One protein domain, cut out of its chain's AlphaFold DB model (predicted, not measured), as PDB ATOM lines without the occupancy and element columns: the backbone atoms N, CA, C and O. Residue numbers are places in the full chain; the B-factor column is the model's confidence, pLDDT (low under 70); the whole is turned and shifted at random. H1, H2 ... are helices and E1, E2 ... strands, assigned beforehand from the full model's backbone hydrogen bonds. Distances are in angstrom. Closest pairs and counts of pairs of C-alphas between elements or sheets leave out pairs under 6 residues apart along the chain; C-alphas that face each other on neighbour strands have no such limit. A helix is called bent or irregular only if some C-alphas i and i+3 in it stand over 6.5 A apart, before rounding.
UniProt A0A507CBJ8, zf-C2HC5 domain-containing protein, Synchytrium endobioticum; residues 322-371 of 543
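Overview. This is residues 322 to 371 of the 543 residues of the protein "zf-C2HC5 domain-containing protein" of Synchytrium endobioticum (UniProt A0A507CBJ8). What shape does the model show? It is a long rod: one long helix, H1, with a two-stranded hairpin of E1 and E2 sticking out beyond its last residue, and the turn of the hairpin, residues 361 to 366, stands free at the far end. Before H1 in the chain, residues 322 to 330 lie beside the first part of the helix, and the backbone folds back at the helix's start, by Ser 331, to enter H1. What are the plain figures? The printed part has 50 residues with one named helix and two named strands, in the order H1, E1, E2; the sheet's order is E1 - E2, antiparallel, and the class is mixed, helices and strands. The whole is extended, with a radius of gyration of the C-alphas of 18.4 A, and the C-alphas span 58 by 14 by 10 A.

Along the chain. Where are the two strands? E1 is residues 357 to 361, 12.7 A from first to last C-alpha, and begins with C-alpha 357 at (162.252, 114.955, 134.154). E2 is residues 366 to 370, 12.5 A long, and ends with C-alpha 370 at (167.416, 116.457, 134.666). Where is the helix? H1 is residues 332 to 354, 33.0 A from first to last C-alpha, and begins with C-alpha 332 at (148.204, 136.486, 165.083). It is not bent.

Arrangement. How do the strands pair? E1 and E2 form a hairpin of antiparallel neighbours, with 159 degrees between their N-to-C directions. The C-alphas of Leu 358 and Val 369 face each other at 4.6 A. N 361 and O 366 are within hydrogen-bond range at 2.8 A, and so are N 368 and O 359 at 2.9 A. How does the helix stand to the sheet? H1 is joined to E1 by a tight link of 2 residues. H1 and E2 are apart, with no C-alpha of the one within 8 A of the other. Is the helix's backbone well formed? In H1 every O i to N i+4 pair is within hydrogen-bond range.

Size, cuts and confidence. How large is it? The two C-alphas farthest apart are those of Ser 331 and Val 363, 58.0 A. Is there a cut or a long link? The printed part has no cut. The links H1 to E1 and E1 to E2 are both tight. Where is the confidence low? The mean pLDDT of the printed part is 79.8, and residues 322 to 326 and 370 to 371 are under 70.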
ATOM      1  N   ASP A 322     158.554 126.839 157.810       60.19
ATOM      2  CA  ASP A 322     157.438 126.188 158.511       60.19
ATOM      3  C   ASP A 322     157.549 126.269 160.052       60.19
ATOM      4  O   ASP A 322     156.540 126.118 160.746       60.19
ATOM      5  N   ALA A 323     158.736 126.548 160.611       67.25
ATOM      6  CA  ALA A 323     158.900 126.828 162.040       67.25
ATOM      7  C   ALA A 323     158.366 128.226 162.392       67.25
ATOM      8  O   ALA A 323     157.597 128.356 163.343       67.25
ATOM      9  N   ALA A 324     158.655 129.242 161.568       63.09
ATOM     10  CA  ALA A 324     158.117 130.597 161.737       63.09
ATOM     11  C   ALA A 324     156.573 130.634 161.648       63.09
ATOM     12  O   ALA A 324     155.910 131.341 162.405       63.09
ATOM     13  N   ALA A 325     155.970 129.796 160.796       62.94
ATOM     14  CA  ALA A 325     154.512 129.616 160.744       62.94
ATOM     15  C   ALA A 325     153.913 128.961 162.013       62.94
ATOM     16  O   ALA A 325     152.702 129.029 162.242       62.94
ATOM     17  N   ARG A 326     154.744 128.326 162.849       67.19
ATOM     18  CA  ARG A 326     154.373 127.681 164.122       67.19
ATOM     19  C   ARG A 326     154.829 128.466 165.352       67.19
ATOM     20  O   ARG A 326     154.552 128.036 166.475       67.19
ATOM     21  N   ASP A 327     155.499 129.599 165.159       78.00
ATOM     22  CA  ASP A 327     156.158 130.310 166.243       78.00
ATOM     23  C   ASP A 327     155.145 130.864 167.247       78.00
ATOM     24  O   ASP A 327     154.147 131.501 166.885       78.00
ATOM     25  N   LYS A 328     155.368 130.594 168.538       73.50
ATOM     26  CA  LYS A 328     154.383 130.891 169.594       73.50
ATOM     27  C   LYS A 328     154.344 132.373 169.961       73.50
ATOM     28  O   LYS A 328     153.306 132.853 170.409       73.50
ATOM     29  N   TRP A 329     155.442 133.084 169.717       78.00
ATOM     30  CA  TRP A 329     155.609 134.502 170.041       78.00
ATOM     31  C   TRP A 329     155.266 135.455 168.885       78.00
ATOM     32  O   TRP A 329     155.082 136.644 169.131       78.00
ATOM     33  N   ALA A 330     155.108 134.943 167.658       77.81
ATOM     34  CA  ALA A 330     154.614 135.721 166.523       77.81
ATOM     35  C   ALA A 330     153.173 136.214 166.755       77.81
ATOM     36  O   ALA A 330     152.333 135.514 167.341       77.81
ATOM     37  N   SER A 331     152.868 137.412 166.255       86.31
ATOM     38  CA  SER A 331     151.526 137.992 166.325       86.31
ATOM     39  C   SER A 331     150.522 137.214 165.456       86.31
ATOM     40  O   SER A 331     150.883 136.535 164.498       86.31
ATOM     41  N   GLN A 332     149.223 137.300 165.768       84.31
ATOM     42  CA  GLN A 332     148.204 136.486 165.083       84.31
ATOM     43  C   GLN A 332     148.121 136.756 163.569       84.31
ATOM     44  O   GLN A 332     147.809 135.842 162.809       84.31
ATOM     45  N   LYS A 333     148.425 137.984 163.128       87.62
ATOM     46  CA  LYS A 333     148.495 138.344 161.704       87.62
ATOM     47  C   LYS A 333     149.766 137.793 161.049       87.62
ATOM     48  O   LYS A 333     149.695 137.107 160.042       87.62
ATOM     49  N   GLU A 334     150.914 138.039 161.665       85.88
ATOM     50  CA  GLU A 334     152.233 137.563 161.232       85.88
ATOM     51  C   GLU A 334     152.293 136.036 161.106       85.88
ATOM     52  O   GLU A 334     152.822 135.522 160.125       85.88
ATOM     53  N   ARG A 335     151.651 135.297 162.022       84.25
ATOM     54  CA  ARG A 335     151.495 133.839 161.926       84.25
ATOM     55  C   ARG A 335     150.647 133.414 160.718       84.25
ATOM     56  O   ARG A 335     150.943 132.390 160.108       84.25
ATOM     57  N   GLN A 336     149.615 134.180 160.351       86.25
ATOM     58  CA  GLN A 336     148.810 133.923 159.147       86.25
ATOM     59  C   GLN A 336     149.593 134.238 157.865       86.25
ATOM     60  O   GLN A 336     149.571 133.436 156.931       86.25
ATOM     61  N   ASP A 337     150.330 135.350 157.840       86.38
ATOM     62  CA  ASP A 337     151.189 135.731 156.715       86.38
ATOM     63  C   ASP A 337     152.334 134.705 156.523       86.38
ATOM     64  O   ASP A 337     152.556 134.228 155.408       86.38
ATOM     65  N   ALA A 338     152.981 134.252 157.604       83.75
ATOM     66  CA  ALA A 338     153.989 133.186 157.574       83.75
ATOM     67  C   ALA A 338     153.407 131.833 157.121       83.75
ATOM     68  O   ALA A 338     153.995 131.159 156.274       83.75
ATOM     69  N   ALA A 339     152.226 131.447 157.620       85.19
ATOM     70  CA  ALA A 339     151.544 130.227 157.183       85.19
ATOM     71  C   ALA A 339     151.161 130.269 155.693       85.19
ATOM     72  O   ALA A 339     151.252 129.246 155.011       85.19
ATOM     73  N   ARG A 340     150.787 131.444 155.169       88.75
ATOM     74  CA  ARG A 340     150.533 131.660 153.739       88.75
ATOM     75  C   ARG A 340     151.811 131.502 152.912       88.75
ATOM     76  O   ARG A 340     151.789 130.763 151.931       88.75
ATOM     77  N   VAL A 341     152.919 132.124 153.319       87.75
ATOM     78  CA  VAL A 341     154.222 131.979 152.638       87.75
ATOM     79  C   VAL A 341     154.685 130.516 152.640       87.75
ATOM     80  O   VAL A 341     155.096 130.005 151.601       87.75
ATOM     81  N   ALA A 342     154.538 129.803 153.760       85.25
ATOM     82  CA  ALA A 342     154.871 128.380 153.851       85.25
ATOM     83  C   ALA A 342     153.973 127.492 152.961       85.25
ATOM     84  O   ALA A 342     154.454 126.525 152.370       85.25
ATOM     85  N   GLN A 343     152.684 127.822 152.813       86.62
ATOM     86  CA  GLN A 343     151.791 127.147 151.860       86.62
ATOM     87  C   GLN A 343     152.179 127.419 150.401       86.62
ATOM     88  O   GLN A 343     152.204 126.477 149.612       86.62
ATOM     89  N   GLN A 344     152.512 128.667 150.051       87.31
ATOM     90  CA  GLN A 344     152.961 129.027 148.700       87.31
ATOM     91  C   GLN A 344     154.256 128.292 148.344       87.31
ATOM     92  O   GLN A 344     154.280 127.575 147.347       87.31
ATOM     93  N   LYS A 345     155.270 128.336 149.220       82.62
ATOM     94  CA  LYS A 345     156.522 127.602 149.005       82.62
ATOM     95  C   LYS A 345     156.298 126.092 148.883       82.62
ATOM     96  O   LYS A 345     156.874 125.472 147.999       82.62
ATOM     97  N   ARG A 346     155.426 125.482 149.701       81.75
ATOM     98  CA  ARG A 346     155.104 124.048 149.553       81.75
ATOM     99  C   ARG A 346     154.413 123.723 148.225       81.75
ATOM    100  O   ARG A 346     154.709 122.676 147.662       81.75
ATOM    101  N   ALA A 347     153.560 124.603 147.696       88.81
ATOM    102  CA  ALA A 347     152.979 124.430 146.362       88.81
ATOM    103  C   ALA A 347     154.028 124.595 145.243       88.81
ATOM    104  O   ALA A 347     154.030 123.822 144.288       88.81
ATOM    105  N   GLU A 348     154.949 125.553 145.381       84.44
ATOM    106  CA  GLU A 348     156.068 125.782 144.454       84.44
ATOM    107  C   GLU A 348     157.080 124.625 144.466       84.44
ATOM    108  O   GLU A 348     157.519 124.194 143.402       84.44
ATOM    109  N   ASP A 349     157.414 124.071 145.634       81.00
ATOM    110  CA  ASP A 349     158.274 122.889 145.772       81.00
ATOM    111  C   ASP A 349     157.574 121.617 145.258       81.00
ATOM    112  O   ASP A 349     158.210 120.784 144.602       81.00
ATOM    113  N   GLU A 350     156.259 121.476 145.467       84.56
ATOM    114  CA  GLU A 350     155.466 120.395 144.871       84.56
ATOM    115  C   GLU A 350     155.441 120.519 143.337       84.56
ATOM    116  O   GLU A 350     155.671 119.529 142.637       84.56
ATOM    117  N   GLU A 351     155.254 121.720 142.784       84.75
ATOM    118  CA  GLU A 351     155.325 121.944 141.338       84.75
ATOM    119  C   GLU A 351     156.747 121.734 140.789       84.75
ATOM    120  O   GLU A 351     156.923 121.033 139.790       84.75
ATOM    121  N   ARG A 352     157.783 122.233 141.473       81.25
ATOM    122  CA  ARG A 352     159.196 121.981 141.140       81.25
ATOM    123  C   ARG A 352     159.527 120.489 141.201       81.25
ATOM    124  O   ARG A 352     160.391 120.046 140.450       81.25
ATOM    125  N   SER A 353     158.847 119.702 142.041       78.50
ATOM    126  CA  SER A 353     158.970 118.238 142.065       78.50
ATOM    127  C   SER A 353     158.291 117.576 140.858       78.50
ATOM    128  O   SER A 353     158.911 116.734 140.210       78.50
ATOM    129  N   LYS A 354     157.081 118.023 140.484       83.81
ATOM    130  CA  LYS A 354     156.332 117.562 139.297       83.81
ATOM    131  C   LYS A 354     157.029 117.921 137.979       83.81
ATOM    132  O   LYS A 354     156.893 117.194 137.002       83.81
ATOM    133  N   ARG A 355     157.796 119.017 137.956       77.44
ATOM    134  CA  ARG A 355     158.596 119.481 136.805       77.44
ATOM    135  C   ARG A 355     159.939 118.741 136.629       77.44
ATOM    136  O   ARG A 355     160.674 119.072 135.703       77.44
ATOM    137  N   ARG A 356     160.299 117.766 137.480       78.81
ATOM    138  CA  ARG A 356     161.547 116.982 137.331       78.81
ATOM    139  C   ARG A 356     161.390 115.919 136.247       78.81
ATOM    140  O   ARG A 356     160.534 115.046 136.364       78.81
ATOM    141  N   VAL A 357     162.255 115.947 135.236       79.12
ATOM    142  CA  VAL A 357     162.252 114.955 134.154       79.12
ATOM    143  C   VAL A 357     163.299 113.882 134.451       79.12
ATOM    144  O   VAL A 357     164.471 114.182 134.675       79.12
ATOM    145  N   LEU A 358     162.878 112.616 134.465       81.06
ATOM    146  CA  LEU A 358     163.781 111.469 134.563       81.06
ATOM    147  C   LEU A 358     163.969 110.868 133.170       81.06
ATOM    148  O   LEU A 358     163.067 110.213 132.644       81.06
ATOM    149  N   THR A 359     165.140 111.075 132.577       78.81
ATOM    150  CA  THR A 359     165.523 110.456 131.308       78.81
ATOM    151  C   THR A 359     166.125 109.076 131.577       78.81
ATOM    152  O   THR A 359     167.090 108.921 132.327       78.81
ATOM    153  N   ILE A 360     165.514 108.036 131.000       83.56
ATOM    154  CA  ILE A 360     165.924 106.635 131.176       83.56
ATOM    155  C   ILE A 360     166.493 106.127 129.850       83.56
ATOM    156  O   ILE A 360     165.756 105.787 128.926       83.56
ATOM    157  N   ASP A 361     167.818 106.055 129.765       82.56
ATOM    158  CA  ASP A 361     168.524 105.448 128.644       82.56
ATOM    159  C   ASP A 361     168.553 103.923 128.820       82.56
ATOM    160  O   ASP A 361     169.363 103.357 129.562       82.56
ATOM    161  N   VAL A 362     167.637 103.257 128.117       87.00
ATOM    162  CA  VAL A 362     167.474 101.796 128.122       87.00
ATOM    163  C   VAL A 362     168.665 101.078 127.467       87.00
ATOM    164  O   VAL A 362     168.974  99.947 127.845       87.00
ATOM    165  N   VAL A 363     169.367 101.723 126.526       85.06
ATOM    166  CA  VAL A 363     170.503 101.126 125.801       85.06
ATOM    167  C   VAL A 363     171.750 101.122 126.683       85.06
ATOM    168  O   VAL A 363     172.411 100.092 126.813       85.06
ATOM    169  N   ASN A 364     172.034 102.242 127.347       76.00
ATOM    170  CA  ASN A 364     173.179 102.384 128.252       76.00
ATOM    171  C   ASN A 364     172.858 102.023 129.718       76.00
ATOM    172  O   ASN A 364     173.718 102.177 130.586       76.00
ATOM    173  N   LYS A 365     171.636 101.542 130.004       81.88
ATOM    174  CA  LYS A 365     171.112 101.221 131.351       81.88
ATOM    175  C   LYS A 365     171.313 102.352 132.370       81.88
ATOM    176  O   LYS A 365     171.623 102.101 133.536       81.88
ATOM    177  N   ARG A 366     171.158 103.603 131.933       71.94
ATOM    178  CA  ARG A 366     171.447 104.793 132.741       71.94
ATOM    179  C   ARG A 366     170.179 105.597 132.988       71.94
ATOM    180  O   ARG A 366     169.440 105.890 132.058       71.94
ATOM    181  N   VAL A 367     169.972 106.004 134.236       81.19
ATOM    182  CA  VAL A 367     168.975 107.019 134.592       81.19
ATOM    183  C   VAL A 367     169.697 108.340 134.829       81.19
ATOM    184  O   VAL A 367     170.689 108.391 135.561       81.19
ATOM    185  N   THR A 368     169.198 109.402 134.215       76.31
ATOM    186  CA  THR A 368     169.600 110.787 134.459       76.31
ATOM    187  C   THR A 368     168.387 111.559 134.960       76.31
ATOM    188  O   THR A 368     167.302 111.477 134.397       76.31
ATOM    189  N   VAL A 369     168.555 112.276 136.071       76.38
ATOM    190  CA  VAL A 369     167.527 113.183 136.590       76.38
ATOM    191  C   VAL A 369     167.922 114.579 136.147       76.38
ATOM    192  O   VAL A 369     168.900 115.136 136.646       76.38
ATOM    193  N   GLU A 370     167.193 115.114 135.179       67.50
ATOM    194  CA  GLU A 370     167.416 116.457 134.666       67.50
ATOM    195  C   GLU A 370     166.632 117.442 135.539       67.50
ATOM    196  O   GLU A 370     165.410 117.351 135.697       67.50
ATOM    197  N   ALA A 371     167.361 118.369 136.162       59.06
ATOM    198  CA  ALA A 371     166.743 119.527 136.788       59.06
ATOM    199  C   ALA A 371     166.128 120.393 135.673       59.06
ATOM    200  O   ALA A 371     166.806 120.624 134.670       59.06
TER     201      ALA A 371